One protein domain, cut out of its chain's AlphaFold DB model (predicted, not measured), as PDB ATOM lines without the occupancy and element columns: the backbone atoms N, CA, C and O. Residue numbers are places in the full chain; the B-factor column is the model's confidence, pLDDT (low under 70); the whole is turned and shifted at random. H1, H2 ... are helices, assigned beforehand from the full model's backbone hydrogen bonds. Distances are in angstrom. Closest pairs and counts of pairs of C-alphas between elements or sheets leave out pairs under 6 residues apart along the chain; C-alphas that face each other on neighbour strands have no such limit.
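AT A GLANCE: This is residues 370 to 497 of the 701 residues of the protein "Uncharacterized protein MANES_10G033000" of Rhizophora mucronata (UniProt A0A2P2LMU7). Two long helices, H3 and H7, cross near their middles as an X, and H6 and H5 run along one side of H7, H6 beside a long stretch of it and H5 near its last residues. H2 packs on the first half of H3 and on H5, H4 lies across the other end of the H6 and H7 pair, and short H1 lies outside, near H2 and H3. The printed part has 128 residues, with seven named helices, H1 to H7 in chain order, and no named strand: all helix. It is compact and rounded, with a radius of gyration of the C-alphas of 14.2 A and spans of 39 by 30 by 26 A.

HOW THE PARTS SIT: Begin at H3, residues 394 to 419, the longest helix. Its residues 405 to 412 touch H7, residues 474 to 496, at a steep tilt of 66 degrees, opposite ways; the closest C-alphas, of Val 408 and Ile 484, are 6.4 A apart. Look next at H6, residues 456 to 468, which forms a hairpin with H7 at a shallow tilt of 12 degrees; the closest C-alphas, of Gly 457 and Thr 485, are 4.3 A apart. With H5, residues 441 to 451, these two make an up and down bundle, each helix running against the one before it; the closest C-alphas of H5 and H6, of Ser 448 and Ile 456, are 6.5 A apart. H5 is about perpendicular to H3, at 85 degrees, and touches it at Pro 442, whose C-alpha is 5.2 A from that of Arg 398. H2, residues 381 to 389, forms a hairpin with H3, and the closest C-alphas, of Tyr 388 and Arg 397, are 6.0 A apart. H4, residues 426 to 438, only just touches H7, with 3 pairs of C-alphas within 8 A, the closest those of Glu 428 and Leu 477 at 6.8 A. H1, residues 372 to 378, is close to H3 but not clearly touching. In H2 and H7 every O i to N i+4 pair is within hydrogen-bond range; H1 has 2 of 3, H3 21 of 22, H4 7 of 9, H5 6 of 7 and H6 7 of 9.

IN THESE COORDINATES: Find C-alpha 372 at (340.214, 124.794, 170.180), where H1 begins. H3 runs 37.0 A from C-alpha 394 at (338.335, 106.088, 185.014), and H7 runs 32.1 A to C-alpha 496 at (330.213, 124.463, 190.552). H6 measures 18.0 A and H4 17.9 A.

THE WHOLE: The C-alphas farthest apart, of Asn 392 and Gly 420, are 41.4 A apart. The printed part has no cut and no long link. Its mean pLDDT is 89.0, and no printed residue is under 70.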
ATOM      1  N   PHE A 370     346.202 120.299 169.165       93.19
ATOM      2  CA  PHE A 370     344.915 120.536 169.821       93.19
ATOM      3  C   PHE A 370     344.060 121.544 169.030       93.19
ATOM      4  O   PHE A 370     344.570 122.550 168.540       93.19
ATOM      5  N   LEU A 371     342.761 121.268 168.897       93.56
ATOM      6  CA  LEU A 371     341.816 122.008 168.057       93.56
ATOM      7  C   LEU A 371     340.782 122.744 168.921       93.56
ATOM      8  O   LEU A 371     339.700 122.216 169.190       93.56
ATOM      9  N   ILE A 372     341.098 123.976 169.330       93.56
ATOM     10  CA  ILE A 372     340.214 124.794 170.180       93.56
ATOM     11  C   ILE A 372     338.831 125.031 169.542       93.56
ATOM     12  O   ILE A 372     337.820 124.897 170.227       93.56
ATOM     13  N   ASP A 373     338.756 125.224 168.220       93.81
ATOM     14  CA  ASP A 373     337.503 125.393 167.462       93.81
ATOM     15  C   ASP A 373     336.481 124.260 167.707       93.81
ATOM     16  O   ASP A 373     335.267 124.472 167.680       93.81
ATOM     17  N   GLN A 374     336.960 123.036 167.963       95.50
ATOM     18  CA  GLN A 374     336.108 121.869 168.226       95.50
ATOM     19  C   GLN A 374     335.463 121.925 169.624       95.50
ATOM     20  O   GLN A 374     334.394 121.350 169.830       95.50
ATOM     21  N   VAL A 375     336.080 122.638 170.572       94.75
ATOM     22  CA  VAL A 375     335.530 122.911 171.909       94.75
ATOM     23  C   VAL A 375     334.397 123.934 171.809       94.75
ATOM     24  O   VAL A 375     333.330 123.730 172.386       94.75
ATOM     25  N   ASP A 376     334.562 124.984 171.005       93.25
ATOM     26  CA  ASP A 376     333.505 125.979 170.783       93.25
ATOM     27  C   ASP A 376     332.284 125.374 170.074       93.25
ATOM     28  O   ASP A 376     331.146 125.599 170.498       93.25
ATOM     29  N   LEU A 377     332.496 124.523 169.059       95.06
ATOM     30  CA  LEU A 377     331.417 123.865 168.306       95.06
ATOM     31  C   LEU A 377     330.464 123.021 169.169       95.06
ATOM     32  O   LEU A 377     329.288 122.887 168.817       95.06
ATOM     33  N   ILE A 378     330.930 122.461 170.292       95.06
ATOM     34  CA  ILE A 378     330.083 121.686 171.215       95.06
ATOM     35  C   ILE A 378     329.428 122.530 172.319       95.06
ATOM     36  O   ILE A 378     328.533 122.027 173.005       95.06
ATOM     37  N   GLY A 379     329.790 123.808 172.457       88.62
ATOM     38  CA  GLY A 379     329.301 124.702 173.512       88.62
ATOM     39  C   GLY A 379     330.326 125.007 174.609       88.62
ATOM     40  O   GLY A 379     329.933 125.243 175.748       88.62
ATOM     41  N   GLY A 380     331.618 124.992 174.279       91.12
ATOM     42  CA  GLY A 380     332.702 125.375 175.178       91.12
ATOM     43  C   GLY A 380     333.077 124.313 176.215       91.12
ATOM     44  O   GLY A 380     332.627 123.163 176.190       91.12
ATOM     45  N   THR A 381     333.902 124.727 177.179       91.00
ATOM     46  CA  THR A 381     334.343 123.893 178.307       91.00
ATOM     47  C   THR A 381     333.189 123.376 179.162       91.00
ATOM     48  O   THR A 381     333.305 122.293 179.730       91.00
ATOM     49  N   ASP A 382     332.067 124.094 179.235       88.31
ATOM     50  CA  ASP A 382     330.935 123.772 180.114       88.31
ATOM     51  C   ASP A 382     330.326 122.397 179.810       88.31
ATOM     52  O   ASP A 382     329.986 121.650 180.729       88.31
ATOM     53  N   PHE A 383     330.256 122.010 178.529       91.75
ATOM     54  CA  PHE A 383     329.834 120.661 178.139       91.75
ATOM     55  C   PHE A 383     330.818 119.593 178.638       91.75
ATOM     56  O   PHE A 383     330.410 118.548 179.146       91.75
ATOM     57  N   ILE A 384     332.121 119.867 178.532       93.88
ATOM     58  CA  ILE A 384     333.184 118.942 178.936       93.88
ATOM     59  C   ILE A 384     333.186 118.780 180.464       93.88
ATOM     60  O   ILE A 384     333.250 117.653 180.949       93.88
ATOM     61  N   PHE A 385     333.033 119.868 181.229       91.12
ATOM     62  CA  PHE A 385     332.884 119.825 182.690       91.12
ATOM     63  C   PHE A 385     331.598 119.109 183.130       91.12
ATOM     64  O   PHE A 385     331.638 118.327 184.084       91.12
ATOM     65  N   TYR A 386     330.480 119.300 182.423       88.81
ATOM     66  CA  TYR A 386     329.232 118.579 182.685       88.81
ATOM     67  C   TYR A 386     329.401 117.067 182.500       88.81
ATOM     68  O   TYR A 386     329.145 116.302 183.433       88.81
ATOM     69  N   GLU A 387     329.916 116.634 181.349       91.88
ATOM     70  CA  GLU A 387     330.172 115.220 181.067       91.88
ATOM     71  C   GLU A 387     331.218 114.614 182.014       91.88
ATOM     72  O   GLU A 387     331.042 113.495 182.498       91.88
ATOM     73  N   TYR A 388     332.256 115.377 182.367       93.06
ATOM     74  CA  TYR A 388     333.272 114.980 183.341       93.06
ATOM     75  C   TYR A 388     332.665 114.769 184.734       93.06
ATOM     76  O   TYR A 388     332.924 113.738 185.352       93.06
ATOM     77  N   SER A 389     331.777 115.657 185.199       88.31
ATOM     78  CA  SER A 389     331.071 115.506 186.485       88.31
ATOM     79  C   SER A 389     330.219 114.228 186.569       88.31
ATOM     80  O   SER A 389     330.025 113.667 187.652       88.31
ATOM     81  N   LEU A 390     329.751 113.737 185.415       86.88
ATOM     82  CA  LEU A 390     328.892 112.564 185.255       86.88
ATOM     83  C   LEU A 390     329.644 111.314 184.744       86.88
ATOM     84  O   LEU A 390     329.004 110.328 184.363       86.88
ATOM     85  N   ALA A 391     330.980 111.337 184.719       89.38
ATOM     86  CA  ALA A 391     331.815 110.219 184.279       89.38
ATOM     87  C   ALA A 391     331.891 109.098 185.337       89.38
ATOM     88  O   ALA A 391     332.303 109.317 186.489       89.38
ATOM     89  N   ASN A 392     331.536 107.876 184.943       85.00
ATOM     90  CA  ASN A 392     331.515 106.703 185.820       85.00
ATOM     91  C   ASN A 392     332.823 105.905 185.742       85.00
ATOM     92  O   ASN A 392     333.265 105.363 186.758       85.00
ATOM     93  N   LEU A 393     333.467 105.862 184.572       89.00
ATOM     94  CA  LEU A 393     334.674 105.077 184.326       89.00
ATOM     95  C   LEU A 393     335.940 105.946 184.379       89.00
ATOM     96  O   LEU A 393     335.979 107.072 183.884       89.00
ATOM     97  N   ARG A 394     337.031 105.395 184.925       90.38
ATOM     98  CA  ARG A 394     338.335 106.088 185.014       90.38
ATOM     99  C   ARG A 394     338.924 106.447 183.643       90.38
ATOM    100  O   ARG A 394     339.646 107.433 183.521       90.38
ATOM    101  N   GLU A 395     338.584 105.683 182.603       89.88
ATOM    102  CA  GLU A 395     338.923 106.015 181.213       89.88
ATOM    103  C   GLU A 395     338.222 107.300 180.742       89.88
ATOM    104  O   GLU A 395     338.889 108.168 180.188       89.88
ATOM    105  N   GLU A 396     336.924 107.468 181.018       92.31
ATOM    106  CA  GLU A 396     336.169 108.685 180.677       92.31
ATOM    107  C   GLU A 396     336.789 109.908 181.363       92.31
ATOM    108  O   GLU A 396     337.095 110.901 180.707       92.31
ATOM    109  N   ARG A 397     337.066 109.805 182.671       94.38
ATOM    110  CA  ARG A 397     337.678 110.889 183.460       94.38
ATOM    111  C   ARG A 397     339.054 111.278 182.947       94.38
ATOM    112  O   ARG A 397     339.307 112.462 182.765       94.38
ATOM    113  N   ARG A 398     339.930 110.305 182.678       94.25
ATOM    114  CA  ARG A 398     341.255 110.554 182.089       94.25
ATOM    115  C   ARG A 398     341.137 111.227 180.722       94.25
ATOM    116  O   ARG A 398     341.833 112.203 180.466       94.25
ATOM    117  N   ASN A 399     340.258 110.722 179.860       94.50
ATOM    118  CA  ASN A 399     340.105 111.214 178.493       94.50
ATOM    119  C   ASN A 399     339.509 112.636 178.446       94.50
ATOM    120  O   ASN A 399     339.928 113.430 177.609       94.50
ATOM    121  N   LEU A 400     338.583 112.978 179.349       96.12
ATOM    122  CA  LEU A 400     338.017 114.329 179.472       96.12
ATOM    123  C   LEU A 400     338.973 115.297 180.189       96.12
ATOM    124  O   LEU A 400     339.111 116.438 179.759       96.12
ATOM    125  N   TYR A 401     339.690 114.840 181.222       95.38
ATOM    126  CA  TYR A 401     340.710 115.639 181.911       95.38
ATOM    127  C   TYR A 401     341.813 116.122 180.961       95.38
ATOM    128  O   TYR A 401     342.209 117.277 181.054       95.38
ATOM    129  N   LEU A 402     342.289 115.271 180.043       93.81
ATOM    130  CA  LEU A 402     343.319 115.657 179.070       93.81
ATOM    131  C   LEU A 402     342.848 116.812 178.173       93.81
ATOM    132  O   LEU A 402     343.561 117.799 178.032       93.81
ATOM    133  N   VAL A 403     341.608 116.757 177.676       95.50
ATOM    134  CA  VAL A 403     341.021 117.849 176.880       95.50
ATOM    135  C   VAL A 403     340.925 119.140 177.700       95.50
ATOM    136  O   VAL A 403     341.273 120.207 177.203       95.50
ATOM    137  N   LEU A 404     340.500 119.063 178.968       94.94
ATOM    138  CA  LEU A 404     340.458 120.227 179.865       94.94
ATOM    139  C   LEU A 404     341.858 120.782 180.178       94.94
ATOM    140  O   LEU A 404     342.027 121.995 180.289       94.94
ATOM    141  N   PHE A 405     342.862 119.913 180.301       95.00
ATOM    142  CA  PHE A 405     344.254 120.288 180.538       95.00
ATOM    143  C   PHE A 405     344.837 121.043 179.339       95.00
ATOM    144  O   PHE A 405     345.425 122.108 179.526       95.00
ATOM    145  N   ASP A 406     344.575 120.573 178.120       94.56
ATOM    146  CA  ASP A 406     345.004 121.253 176.895       94.56
ATOM    147  C   ASP A 406     344.219 122.557 176.641       94.56
ATOM    148  O   ASP A 406     344.810 123.544 176.200       94.56
ATOM    149  N   CYS A 407     342.935 122.637 177.029       94.12
ATOM    150  CA  CYS A 407     342.192 123.910 177.070       94.12
ATOM    151  C   CYS A 407     342.875 124.938 177.990       94.12
ATOM    152  O   CYS A 407     343.059 126.095 177.610       94.12
ATOM    153  N   VAL A 408     343.262 124.522 179.202       94.31
ATOM    154  CA  VAL A 408     343.930 125.391 180.184       94.31
ATOM    155  C   VAL A 408     345.324 125.807 179.700       94.31
ATOM    156  O   VAL A 408     345.679 126.979 179.815       94.31
ATOM    157  N   LEU A 409     346.097 124.896 179.100       94.56
ATOM    158  CA  LEU A 409     347.388 125.221 178.483       94.56
ATOM    159  C   LEU A 409     347.252 126.220 177.330       94.56
ATOM    160  O   LEU A 409     348.037 127.166 177.259       94.56
ATOM    161  N   HIS A 410     346.249 126.052 176.465       93.06
ATOM    162  CA  HIS A 410     345.975 126.977 175.366       93.06
ATOM    163  C   HIS A 410     345.704 128.396 175.891       93.06
ATOM    164  O   HIS A 410     346.386 129.338 175.492       93.06
ATOM    165  N   GLN A 411     344.811 128.536 176.878       92.38
ATOM    166  CA  GLN A 411     344.507 129.818 177.530       92.38
ATOM    167  C   GLN A 411     345.728 130.452 178.224       92.38
ATOM    168  O   GLN A 411     345.859 131.678 178.266       92.38
ATOM    169  N   ILE A 412     346.636 129.641 178.780       93.62
ATOM    170  CA  ILE A 412     347.889 130.123 179.383       93.62
ATOM    171  C   ILE A 412     348.858 130.620 178.302       93.62
ATOM    172  O   ILE A 412     349.409 131.710 178.454       93.62
ATOM    173  N   ASN A 413     349.037 129.882 177.204       93.62
ATOM    174  CA  ASN A 413     349.909 130.297 176.101       93.62
ATOM    175  C   ASN A 413     349.372 131.545 175.374       93.62
ATOM    176  O   ASN A 413     350.153 132.454 175.095       93.62
ATOM    177  N   GLU A 414     348.055 131.678 175.176       92.62
ATOM    178  CA  GLU A 414     347.449 132.929 174.693       92.62
ATOM    179  C   GLU A 414     347.737 134.114 175.629       92.62
ATOM    180  O   GLU A 414     348.119 135.194 175.169       92.62
ATOM    181  N   ALA A 415     347.619 133.926 176.949       91.94
ATOM    182  CA  ALA A 415     347.934 134.967 177.927       91.94
ATOM    183  C   ALA A 415     349.436 135.324 177.951       91.94
ATOM    184  O   ALA A 415     349.790 136.496 178.122       91.94
ATOM    185  N   CYS A 416     350.328 134.351 177.735       90.75
ATOM    186  CA  CYS A 416     351.757 134.592 177.537       90.75
ATOM    187  C   CYS A 416     352.005 135.435 176.275       90.75
ATOM    188  O   CYS A 416     352.625 136.494 176.371       90.75
ATOM    189  N   ASN A 417     351.426 135.058 175.133       90.44
ATOM    190  CA  ASN A 417     351.528 135.818 173.884       90.44
ATOM    191  C   ASN A 417     351.011 137.259 174.034       90.44
ATOM    192  O   ASN A 417     351.701 138.209 173.660       90.44
ATOM    193  N   ALA A 418     349.842 137.444 174.652       91.62
ATOM    194  CA  ALA A 418     349.250 138.759 174.904       91.62
ATOM    195  C   ALA A 418     350.086 139.643 175.855       91.62
ATOM    196  O   ALA A 418     349.981 140.870 175.807       91.62
ATOM    197  N   SER A 419     350.929 139.039 176.702       90.06
ATOM    198  CA  SER A 419     351.855 139.738 177.608       90.06
ATOM    199  C   SER A 419     353.302 139.821 177.092       90.06
ATOM    200  O   SER A 419     354.147 140.429 177.750       90.06
ATOM    201  N   GLY A 420     353.598 139.268 175.909       87.12
ATOM    202  CA  GLY A 420     354.945 139.235 175.328       87.12
ATOM    203  C   GLY A 420     355.903 138.235 175.993       87.12
ATOM    204  O   GLY A 420     357.118 138.348 175.825       87.12
ATOM    205  N   VAL A 421     355.375 137.276 176.754       88.94
ATOM    206  CA  VAL A 421     356.118 136.162 177.359       88.94
ATOM    207  C   VAL A 421     356.131 134.982 176.386       88.94
ATOM    208  O   VAL A 421     355.134 134.713 175.724       88.94
ATOM    209  N   SER A 422     357.242 134.246 176.306       87.31
ATOM    210  CA  SER A 422     357.322 133.048 175.463       87.31
ATOM    211  C   SER A 422     356.424 131.920 175.979       87.31
ATOM    212  O   SER A 422     356.548 131.525 177.147       87.31
ATOM    213  N   GLU A 423     355.600 131.379 175.076       91.00
ATOM    214  CA  GLU A 423     354.815 130.146 175.232       91.00
ATOM    215  C   GLU A 423     355.615 129.019 175.900       91.00
ATOM    216  O   GLU A 423     356.844 128.956 175.792       91.00
ATOM    217  N   TYR A 424     354.923 128.120 176.592       89.69
ATOM    218  CA  TYR A 424     355.495 126.880 177.113       89.69
ATOM    219  C   TYR A 424     355.543 125.823 176.009       89.69
ATOM    220  O   TYR A 424     354.541 125.602 175.327       89.69
ATOM    221  N   SER A 425     356.703 125.185 175.831       87.75
ATOM    222  CA  SER A 425     356.913 124.155 174.809       87.75
ATOM    223  C   SER A 425     356.551 122.753 175.304       87.75
ATOM    224  O   SER A 425     356.498 122.500 176.510       87.75
ATOM    225  N   ASP A 426     356.387 121.815 174.367       85.69
ATOM    226  CA  ASP A 426     356.141 120.391 174.642       85.69
ATOM    227  C   ASP A 426     357.152 119.804 175.655       85.69
ATOM    228  O   ASP A 426     356.764 119.062 176.556       85.69
ATOM    229  N   ASP A 427     358.432 120.198 175.576       86.25
ATOM    230  CA  ASP A 427     359.498 119.782 176.507       86.25
ATOM    231  C   ASP A 427     359.288 120.271 177.957       86.25
ATOM    232  O   ASP A 427     359.757 119.635 178.902       86.25
ATOM    233  N   GLU A 428     358.597 121.399 178.155       87.81
ATOM    234  CA  GLU A 428     358.250 121.932 179.481       87.81
ATOM    235  C   GLU A 428     356.906 121.379 179.985       87.81
ATOM    236  O   GLU A 428     356.735 121.142 181.184       87.81
ATOM    237  N   ILE A 429     355.969 121.123 179.071       90.62
ATOM    238  CA  ILE A 429     354.632 120.595 179.367       90.62
ATOM    239  C   ILE A 429     354.686 119.100 179.716       90.62
ATOM    240  O   ILE A 429     354.084 118.675 180.706       90.62
ATOM    241  N   GLN A 430     355.426 118.290 178.953       89.88
ATOM    242  CA  GLN A 430     355.428 116.828 179.077       89.88
ATOM    243  C   GLN A 430     355.864 116.313 180.470       89.88
ATOM    244  O   GLN A 430     355.192 115.414 180.997       89.88
ATOM    245  N   PRO A 431     356.911 116.853 181.135       89.44
ATOM    246  CA  PRO A 431     357.249 116.470 182.508       89.44
ATOM    247  C   PRO A 431     356.124 116.792 183.497       89.44
ATOM    248  O   PRO A 431     355.860 116.013 184.414       89.44
ATOM    249  N   LEU A 432     355.434 117.919 183.302       91.50
ATOM    250  CA  LEU A 432     354.382 118.381 184.199       91.50
ATOM    251  C   LEU A 432     353.088 117.572 184.040       91.50
ATOM    252  O   LEU A 432     352.526 117.123 185.039       91.50
ATOM    253  N   ALA A 433     352.670 117.302 182.801       91.62
ATOM    254  CA  ALA A 433     351.558 116.405 182.483       91.62
ATOM    255  C   ALA A 433     351.795 114.988 183.043       91.62
ATOM    256  O   ALA A 433     350.891 114.366 183.609       91.62
ATOM    257  N   THR A 434     353.040 114.501 182.966       91.06
ATOM    258  CA  THR A 434     353.451 113.217 183.556       91.06
ATOM    259  C   THR A 434     353.312 113.234 185.083       91.06
ATOM    260  O   THR A 434     352.730 112.313 185.656       91.06
ATOM    261  N   LEU A 435     353.784 114.287 185.761       91.94
ATOM    262  CA  LEU A 435     353.687 114.410 187.222       91.94
ATOM    263  C   LEU A 435     352.239 114.575 187.717       91.94
ATOM    264  O   LEU A 435     351.877 113.969 188.723       91.94
ATOM    265  N   LEU A 436     351.394 115.316 186.993       91.69
ATOM    266  CA  LEU A 436     349.955 115.422 187.275       91.69
ATOM    267  C   LEU A 436     349.239 114.075 187.095       91.69
ATOM    268  O   LEU A 436     348.420 113.695 187.933       91.69
ATOM    269  N   THR A 437     349.595 113.309 186.061       90.75
ATOM    270  CA  THR A 437     349.061 111.955 185.836       90.75
ATOM    271  C   THR A 437     349.486 110.988 186.950       90.75
ATOM    272  O   THR A 437     348.658 110.232 187.453       90.75
ATOM    273  N   LEU A 438     350.748 111.044 187.396       89.62
ATOM    274  CA  LEU A 438     351.253 110.249 188.525       89.62
ATOM    275  C   LEU A 438     350.628 110.646 189.875       89.62
ATOM    276  O   LEU A 438     350.528 109.809 190.768       89.62
ATOM    277  N   ALA A 439     350.182 111.897 190.019       88.81
ATOM    278  CA  ALA A 439     349.434 112.389 191.178       88.81
ATOM    279  C   ALA A 439     347.914 112.110 191.105       88.81
ATOM    280  O   ALA A 439     347.167 112.592 191.955       88.81
ATOM    281  N   ASP A 440     347.459 111.353 190.098       89.44
ATOM    282  CA  ASP A 440     346.052 111.033 189.808       89.44
ATOM    283  C   ASP A 440     345.139 112.272 189.679       89.44
ATOM    284  O   ASP A 440     343.961 112.255 190.047       89.44
ATOM    285  N   ALA A 441     345.681 113.356 189.106       91.50
ATOM    286  CA  ALA A 441     344.940 114.585 188.820       91.50
ATOM    287  C   ALA A 441     343.590 114.368 188.088       91.50
ATOM    288  O   ALA A 441     342.640 115.068 188.448       91.50
ATOM    289  N   PRO A 442     343.426 113.397 187.155       92.62
ATOM    290  CA  PRO A 442     342.130 113.126 186.529       92.62
ATOM    291  C   PRO A 442     341.027 112.654 187.484       92.62
ATOM    292  O   PRO A 442     339.856 112.907 187.209       92.62
ATOM    293  N   GLU A 443     341.368 111.975 188.584       90.12
ATOM    294  CA  GLU A 443     340.408 111.585 189.628       90.12
ATOM    295  C   GLU A 443     340.282 112.683 190.697       90.12
ATOM    296  O   GLU A 443     339.182 112.961 191.176       90.12
ATOM    297  N   ALA A 444     341.375 113.384 191.019       89.25
ATOM    298  CA  ALA A 444     341.346 114.507 191.954       89.25
ATOM    299  C   ALA A 444     340.447 115.655 191.450       89.25
ATOM    300  O   ALA A 444     339.517 116.058 192.149       89.25
ATOM    301  N   PHE A 445     340.655 116.151 190.225       90.00
ATOM    302  CA  PHE A 445     339.805 117.201 189.655       90.00
ATOM    303  C   PHE A 445     338.378 116.713 189.357       90.00
ATOM    304  O   PHE A 445     337.444 117.500 189.479       90.00
ATOM    305  N   TYR A 446     338.165 115.420 189.093       90.62
ATOM    306  CA  TYR A 446     336.817 114.850 188.987       90.62
ATOM    307  C   TYR A 446     336.049 115.005 190.307       90.62
ATOM    308  O   TYR A 446     334.900 115.445 190.303       90.62
ATOM    309  N   ILE A 447     336.694 114.725 191.446       84.19
ATOM    310  CA  ILE A 447     336.111 114.948 192.777       84.19
ATOM    311  C   ILE A 447     335.851 116.448 193.014       84.19
ATOM    312  O   ILE A 447     334.787 116.792 193.535       84.19
ATOM    313  N   SER A 448     336.762 117.330 192.576       86.19
ATOM    314  CA  SER A 448     336.589 118.796 192.619       86.19
ATOM    315  C   SER A 448     335.297 119.235 191.927       86.19
ATOM    316  O   SER A 448     334.435 119.854 192.548       86.19
ATOM    317  N   VAL A 449     335.123 118.834 190.664       88.31
ATOM    318  CA  VAL A 449     333.993 119.222 189.807       88.31
ATOM    319  C   VAL A 449     332.683 118.580 190.271       88.31
ATOM    320  O   VAL A 449     331.668 119.258 190.406       88.31
ATOM    321  N   LYS A 450     332.691 117.276 190.561       84.69
ATOM    322  CA  LYS A 450     331.500 116.509 190.960       84.69
ATOM    323  C   LYS A 450     330.895 116.996 192.279       84.69
ATOM    324  O   LYS A 450     329.673 116.995 192.427       84.69
ATOM    325  N   LEU A 451     331.738 117.351 193.251       80.75
ATOM    326  CA  LEU A 451     331.302 117.784 194.582       80.75
ATOM    327  C   LEU A 451     331.285 119.306 194.745       80.75
ATOM    328  O   LEU A 451     330.724 119.778 195.732       80.75
ATOM    329  N   GLY A 452     331.893 120.055 193.820       78.69
ATOM    330  CA  GLY A 452     332.076 121.509 193.864       78.69
ATOM    331  C   GLY A 452     333.004 121.976 194.985       78.69
ATOM    332  O   GLY A 452     332.616 122.840 195.772       78.69
ATOM    333  N   VAL A 453     334.175 121.348 195.127       79.69
ATOM    334  CA  VAL A 453     335.080 121.535 196.277       79.69
ATOM    335  C   VAL A 453     336.442 122.077 195.837       79.69
ATOM    336  O   VAL A 453     337.308 121.331 195.395       79.69
ATOM    337  N   GLU A 454     336.637 123.381 196.031       79.44
ATOM    338  CA  GLU A 454     337.870 124.112 195.708       79.44
ATOM    339  C   GLU A 454     339.093 123.684 196.546       79.44
ATOM    340  O   GLU A 454     338.967 123.241 197.696       79.44
ATOM    341  N   GLY A 455     340.290 123.935 195.995       76.94
ATOM    342  CA  GLY A 455     341.588 123.769 196.666       76.94
ATOM    343  C   GLY A 455     342.373 122.525 196.241       76.94
ATOM    344  O   GLY A 455     343.453 122.260 196.775       76.94
ATOM    345  N   ILE A 456     341.859 121.761 195.275       83.69
ATOM    346  CA  ILE A 456     342.497 120.544 194.762       83.69
ATOM    347  C   ILE A 456     343.722 120.874 193.909       83.69
ATOM    348  O   ILE A 456     344.755 120.217 194.074       83.69
ATOM    349  N   GLY A 457     343.673 121.946 193.111       85.62
ATOM    350  CA  GLY A 457     344.855 122.465 192.427       85.62
ATOM    351  C   GLY A 457     345.987 122.786 193.409       85.62
ATOM    352  O   GLY A 457     347.129 122.361 193.224       85.62
ATOM    353  N   LYS A 458     345.662 123.428 194.537       84.38
ATOM    354  CA  LYS A 458     346.628 123.716 195.612       84.38
ATOM    355  C   LYS A 458     347.245 122.455 196.241       84.38
ATOM    356  O   LYS A 458     348.438 122.474 196.544       84.38
ATOM    357  N   LEU A 459     346.493 121.360 196.421       83.25
ATOM    358  CA  LEU A 459     347.064 120.099 196.928       83.25
ATOM    359  C   LEU A 459     348.041 119.466 195.932       83.25
ATOM    360  O   LEU A 459     349.144 119.081 196.323       83.25
ATOM    361  N   LEU A 460     347.650 119.396 194.657       87.12
ATOM    362  CA  LEU A 460     348.489 118.860 193.581       87.12
ATOM    363  C   LEU A 460     349.767 119.694 193.413       87.12
ATOM    364  O   LEU A 460     350.854 119.133 193.276       87.12
ATOM    365  N   ARG A 461     349.678 121.026 193.547       88.69
ATOM    366  CA  ARG A 461     350.856 121.903 193.616       88.69
ATOM    367  C   ARG A 461     351.813 121.488 194.737       88.69
ATOM    368  O   ARG A 461     352.991 121.263 194.468       88.69
ATOM    369  N   ARG A 462     351.332 121.336 195.979       83.00
ATOM    370  CA  ARG A 462     352.185 120.948 197.125       83.00
ATOM    371  C   ARG A 462     352.930 119.628 196.888       83.00
ATOM    372  O   ARG A 462     354.110 119.543 197.225       83.00
ATOM    373  N   SER A 463     352.263 118.604 196.345       83.94
ATOM    374  CA  SER A 463     352.880 117.286 196.130       83.94
ATOM    375  C   SER A 463     353.883 117.280 194.971       83.94
ATOM    376  O   SER A 463     354.920 116.624 195.067       83.94
ATOM    377  N   ILE A 464     353.619 118.045 193.906       88.75
ATOM    378  CA  ILE A 464     354.434 118.057 192.683       88.75
ATOM    379  C   ILE A 464     355.628 119.028 192.779       88.75
ATOM    380  O   ILE A 464     356.720 118.688 192.315       88.75
ATOM    381  N   SER A 465     355.500 120.189 193.436       86.69
ATOM    382  CA  SER A 465     356.590 121.183 193.540       86.69
ATOM    383  C   SER A 465     357.870 120.634 194.191       86.69
ATOM    384  O   SER A 465     358.978 121.020 193.814       86.69
ATOM    385  N   ALA A 466     357.749 119.683 195.124       84.00
ATOM    386  CA  ALA A 466     358.890 119.010 195.756       84.00
ATOM    387  C   ALA A 466     359.666 118.064 194.808       84.00
ATOM    388  O   ALA A 466     360.796 117.671 195.112       84.00
ATOM    389  N   VAL A 467     359.070 117.703 193.667       86.25
ATOM    390  CA  VAL A 467     359.707 116.943 192.581       86.25
ATOM    391  C   VAL A 467     360.233 117.894 191.502       86.25
ATOM    392  O   VAL A 467     361.375 117.738 191.071       86.25
ATOM    393  N   LEU A 468     359.456 118.922 191.128       86.12
ATOM    394  CA  LEU A 468     359.861 119.943 190.147       86.12
ATOM    395  C   LEU A 468     361.126 120.706 190.547       86.12
ATOM    396  O   LEU A 468     361.926 121.043 189.679       86.12
ATOM    397  N   SER A 469     361.364 120.917 191.845       82.38
ATOM    398  CA  SER A 469     362.574 121.578 192.360       82.38
ATOM    399  C   SER A 469     363.897 120.937 191.903       82.38
ATOM    400  O   SER A 469     364.933 121.600 191.951       82.38
ATOM    401  N   ARG A 470     363.864 119.680 191.435       84.44
ATOM    402  CA  ARG A 470     365.016 118.907 190.934       84.44
ATOM    403  C   ARG A 470     365.364 119.171 189.462       84.44
ATOM    404  O   ARG A 470     366.414 118.720 189.015       84.44
ATOM    405  N   PHE A 471     364.495 119.846 188.709       83.06
ATOM    406  CA  PHE A 471     364.700 120.168 187.293       83.06
ATOM    407  C   PHE A 471     365.485 121.480 187.134       83.06
ATOM    408  O   PHE A 471     365.435 122.349 188.000       83.06
ATOM    409  N   SER A 472     366.187 121.658 186.008       80.56
ATOM    410  CA  SER A 472     366.959 122.885 185.734       80.56
ATOM    411  C   SER A 472     366.086 124.132 185.563       80.56
ATOM    412  O   SER A 472     366.498 125.218 185.950       80.56
ATOM    413  N   ASN A 473     364.879 123.969 185.014       82.75
ATOM    414  CA  ASN A 473     363.926 125.053 184.743       82.75
ATOM    415  C   ASN A 473     362.861 125.156 185.855       82.75
ATOM    416  O   ASN A 473     361.712 125.512 185.591       82.75
ATOM    417  N   ASN A 474     363.209 124.781 187.092       84.94
ATOM    418  CA  ASN A 474     362.252 124.587 188.183       84.94
ATOM    419  C   ASN A 474     361.346 125.803 188.453       84.94
ATOM    420  O   ASN A 474     360.145 125.607 188.594       84.94
ATOM    421  N   GLU A 475     361.862 127.034 188.451       87.56
ATOM    422  CA  GLU A 475     361.051 128.250 188.644       87.56
ATOM    423  C   GLU A 475     359.950 128.400 187.578       87.56
ATOM    424  O   GLU A 475     358.791 128.639 187.916       87.56
ATOM    425  N   ARG A 476     360.277 128.187 186.294       89.31
ATOM    426  CA  ARG A 476     359.319 128.297 185.179       89.31
ATOM    427  C   ARG A 476     358.306 127.148 185.168       89.31
ATOM    428  O   ARG A 476     357.134 127.381 184.890       89.31
ATOM    429  N   LEU A 477     358.721 125.935 185.541       89.56
ATOM    430  CA  LEU A 477     357.819 124.784 185.683       89.56
ATOM    431  C   LEU A 477     356.887 124.905 186.900       89.56
ATOM    432  O   LEU A 477     355.736 124.478 186.833       89.56
ATOM    433  N   ILE A 478     357.356 125.502 188.001       90.62
ATOM    434  CA  ILE A 478     356.521 125.809 189.170       90.62
ATOM    435  C   ILE A 478     355.503 126.896 188.806       90.62
ATOM    436  O   ILE A 478     354.321 126.697 189.060       90.62
ATOM    437  N   ALA A 479     355.916 127.972 188.126       91.00
ATOM    438  CA  ALA A 479     354.991 129.000 187.642       91.00
ATOM    439  C   ALA A 479     353.941 128.440 186.657       91.00
ATOM    440  O   ALA A 479     352.774 128.824 186.717       91.00
ATOM    441  N   LEU A 480     354.312 127.491 185.786       92.94
ATOM    442  CA  LEU A 480     353.354 126.787 184.924       92.94
ATOM    443  C   LEU A 480     352.353 125.955 185.740       92.94
ATOM    444  O   LEU A 480     351.152 126.038 185.500       92.94
ATOM    445  N   LEU A 481     352.825 125.186 186.729       93.31
ATOM    446  CA  LEU A 481     351.962 124.420 187.635       93.31
ATOM    447  C   LEU A 481     351.010 125.327 188.427       93.31
ATOM    448  O   LEU A 481     349.854 124.962 188.634       93.31
ATOM    449  N   GLU A 482     351.471 126.504 188.846       92.31
ATOM    450  CA  GLU A 482     350.652 127.529 189.497       92.31
ATOM    451  C   GLU A 482     349.556 128.032 188.557       92.31
ATOM    452  O   GLU A 482     348.381 127.865 188.873       92.31
ATOM    453  N   ASN A 483     349.917 128.499 187.359       92.38
ATOM    454  CA  ASN A 483     348.953 128.949 186.353       92.38
ATOM    455  C   ASN A 483     347.917 127.864 185.999       92.38
ATOM    456  O   ASN A 483     346.725 128.156 185.944       92.38
ATOM    457  N   ILE A 484     348.340 126.609 185.794       93.12
ATOM    458  CA  ILE A 484     347.433 125.492 185.480       93.12
ATOM    459  C   ILE A 484     346.493 125.202 186.652       93.12
ATOM    460  O   ILE A 484     345.287 125.069 186.453       93.12
ATOM    461  N   THR A 485     347.021 125.093 187.875       91.38
ATOM    462  CA  THR A 485     346.197 124.730 189.041       91.38
ATOM    463  C   THR A 485     345.233 125.838 189.443       91.38
ATOM    464  O   THR A 485     344.096 125.534 189.797       91.38
ATOM    465  N   GLU A 486     345.637 127.103 189.318       90.94
ATOM    466  CA  GLU A 486     344.773 128.252 189.592       90.94
ATOM    467  C   GLU A 486     343.706 128.420 188.495       90.94
ATOM    468  O   GLU A 486     342.541 128.596 188.838       90.94
ATOM    469  N   ARG A 487     344.023 128.212 187.205       89.50
ATOM    470  CA  ARG A 487     343.012 128.175 186.121       89.50
ATOM    471  C   ARG A 487     342.009 127.027 186.268       89.50
ATOM    472  O   ARG A 487     340.817 127.228 186.050       89.50
ATOM    473  N   PHE A 488     342.452 125.829 186.658       88.88
ATOM    474  CA  PHE A 488     341.538 124.709 186.916       88.88
ATOM    475  C   PHE A 488     340.615 124.971 188.113       88.88
ATOM    476  O   PHE A 488     339.415 124.698 188.016       88.88
ATOM    477  N   ASP A 489     341.146 125.494 189.225       86.19
ATOM    478  CA  ASP A 489     340.333 125.861 190.390       86.19
ATOM    479  C   ASP A 489     339.372 127.030 190.026       86.19
ATOM    480  O   ASP A 489     338.195 126.962 190.376       86.19
ATOM    481  N   GLU A 490     339.793 128.027 189.228       85.94
ATOM    482  CA  GLU A 490     338.933 129.111 188.701       85.94
ATOM    483  C   GLU A 490     337.757 128.583 187.863       85.94
ATOM    484  O   GLU A 490     336.602 128.887 188.176       85.94
ATOM    485  N   ILE A 491     338.012 127.783 186.819       82.38
ATOM    486  CA  ILE A 491     336.950 127.287 185.926       82.38
ATOM    487  C   ILE A 491     336.007 126.347 186.696       82.38
ATOM    488  O   ILE A 491     334.781 126.454 186.574       82.38
ATOM    489  N   THR A 492     336.554 125.498 187.576       84.81
ATOM    490  CA  THR A 492     335.745 124.652 188.470       84.81
ATOM    491  C   THR A 492     334.866 125.496 189.395       84.81
ATOM    492  O   THR A 492     333.701 125.151 189.601       84.81
ATOM    493  N   SER A 493     335.367 126.624 189.910       81.88
ATOM    494  CA  SER A 493     334.572 127.555 190.719       81.88
ATOM    495  C   SER A 493     333.397 128.123 189.909       81.88
ATOM    496  O   SER A 493     332.259 128.079 190.371       81.88
ATOM    497  N   SER A 494     333.622 128.552 188.660       81.31
ATOM    498  CA  SER A 494     332.548 129.080 187.804       81.31
ATOM    499  C   SER A 494     331.504 128.036 187.404       81.31
ATOM    500  O   SER A 494     330.343 128.396 187.233       81.31
ATOM    501  N   PHE A 495     331.892 126.761 187.305       77.62
ATOM    502  CA  PHE A 495     330.985 125.665 186.956       77.62
ATOM    503  C   PHE A 495     330.198 125.115 188.161       77.62
ATOM    504  O   PHE A 495     329.092 124.602 187.992       77.62
ATOM    505  N   THR A 496     330.753 125.186 189.379       77.88
ATOM    506  CA  THR A 496     330.213 124.463 190.552       77.88
ATOM    507  C   THR A 496     329.646 125.337 191.668       77.88
ATOM    508  O   THR A 496     328.939 124.817 192.541       77.88
ATOM    509  N   HIS A 497     329.924 126.646 191.666       76.62
ATOM    510  CA  HIS A 497     329.337 127.564 192.642       76.62
ATOM    511  C   HIS A 497     327.834 127.734 192.449       76.62
ATOM    512  O   HIS A 497     327.273 127.566 191.367       76.62
TER     513      HIS A 497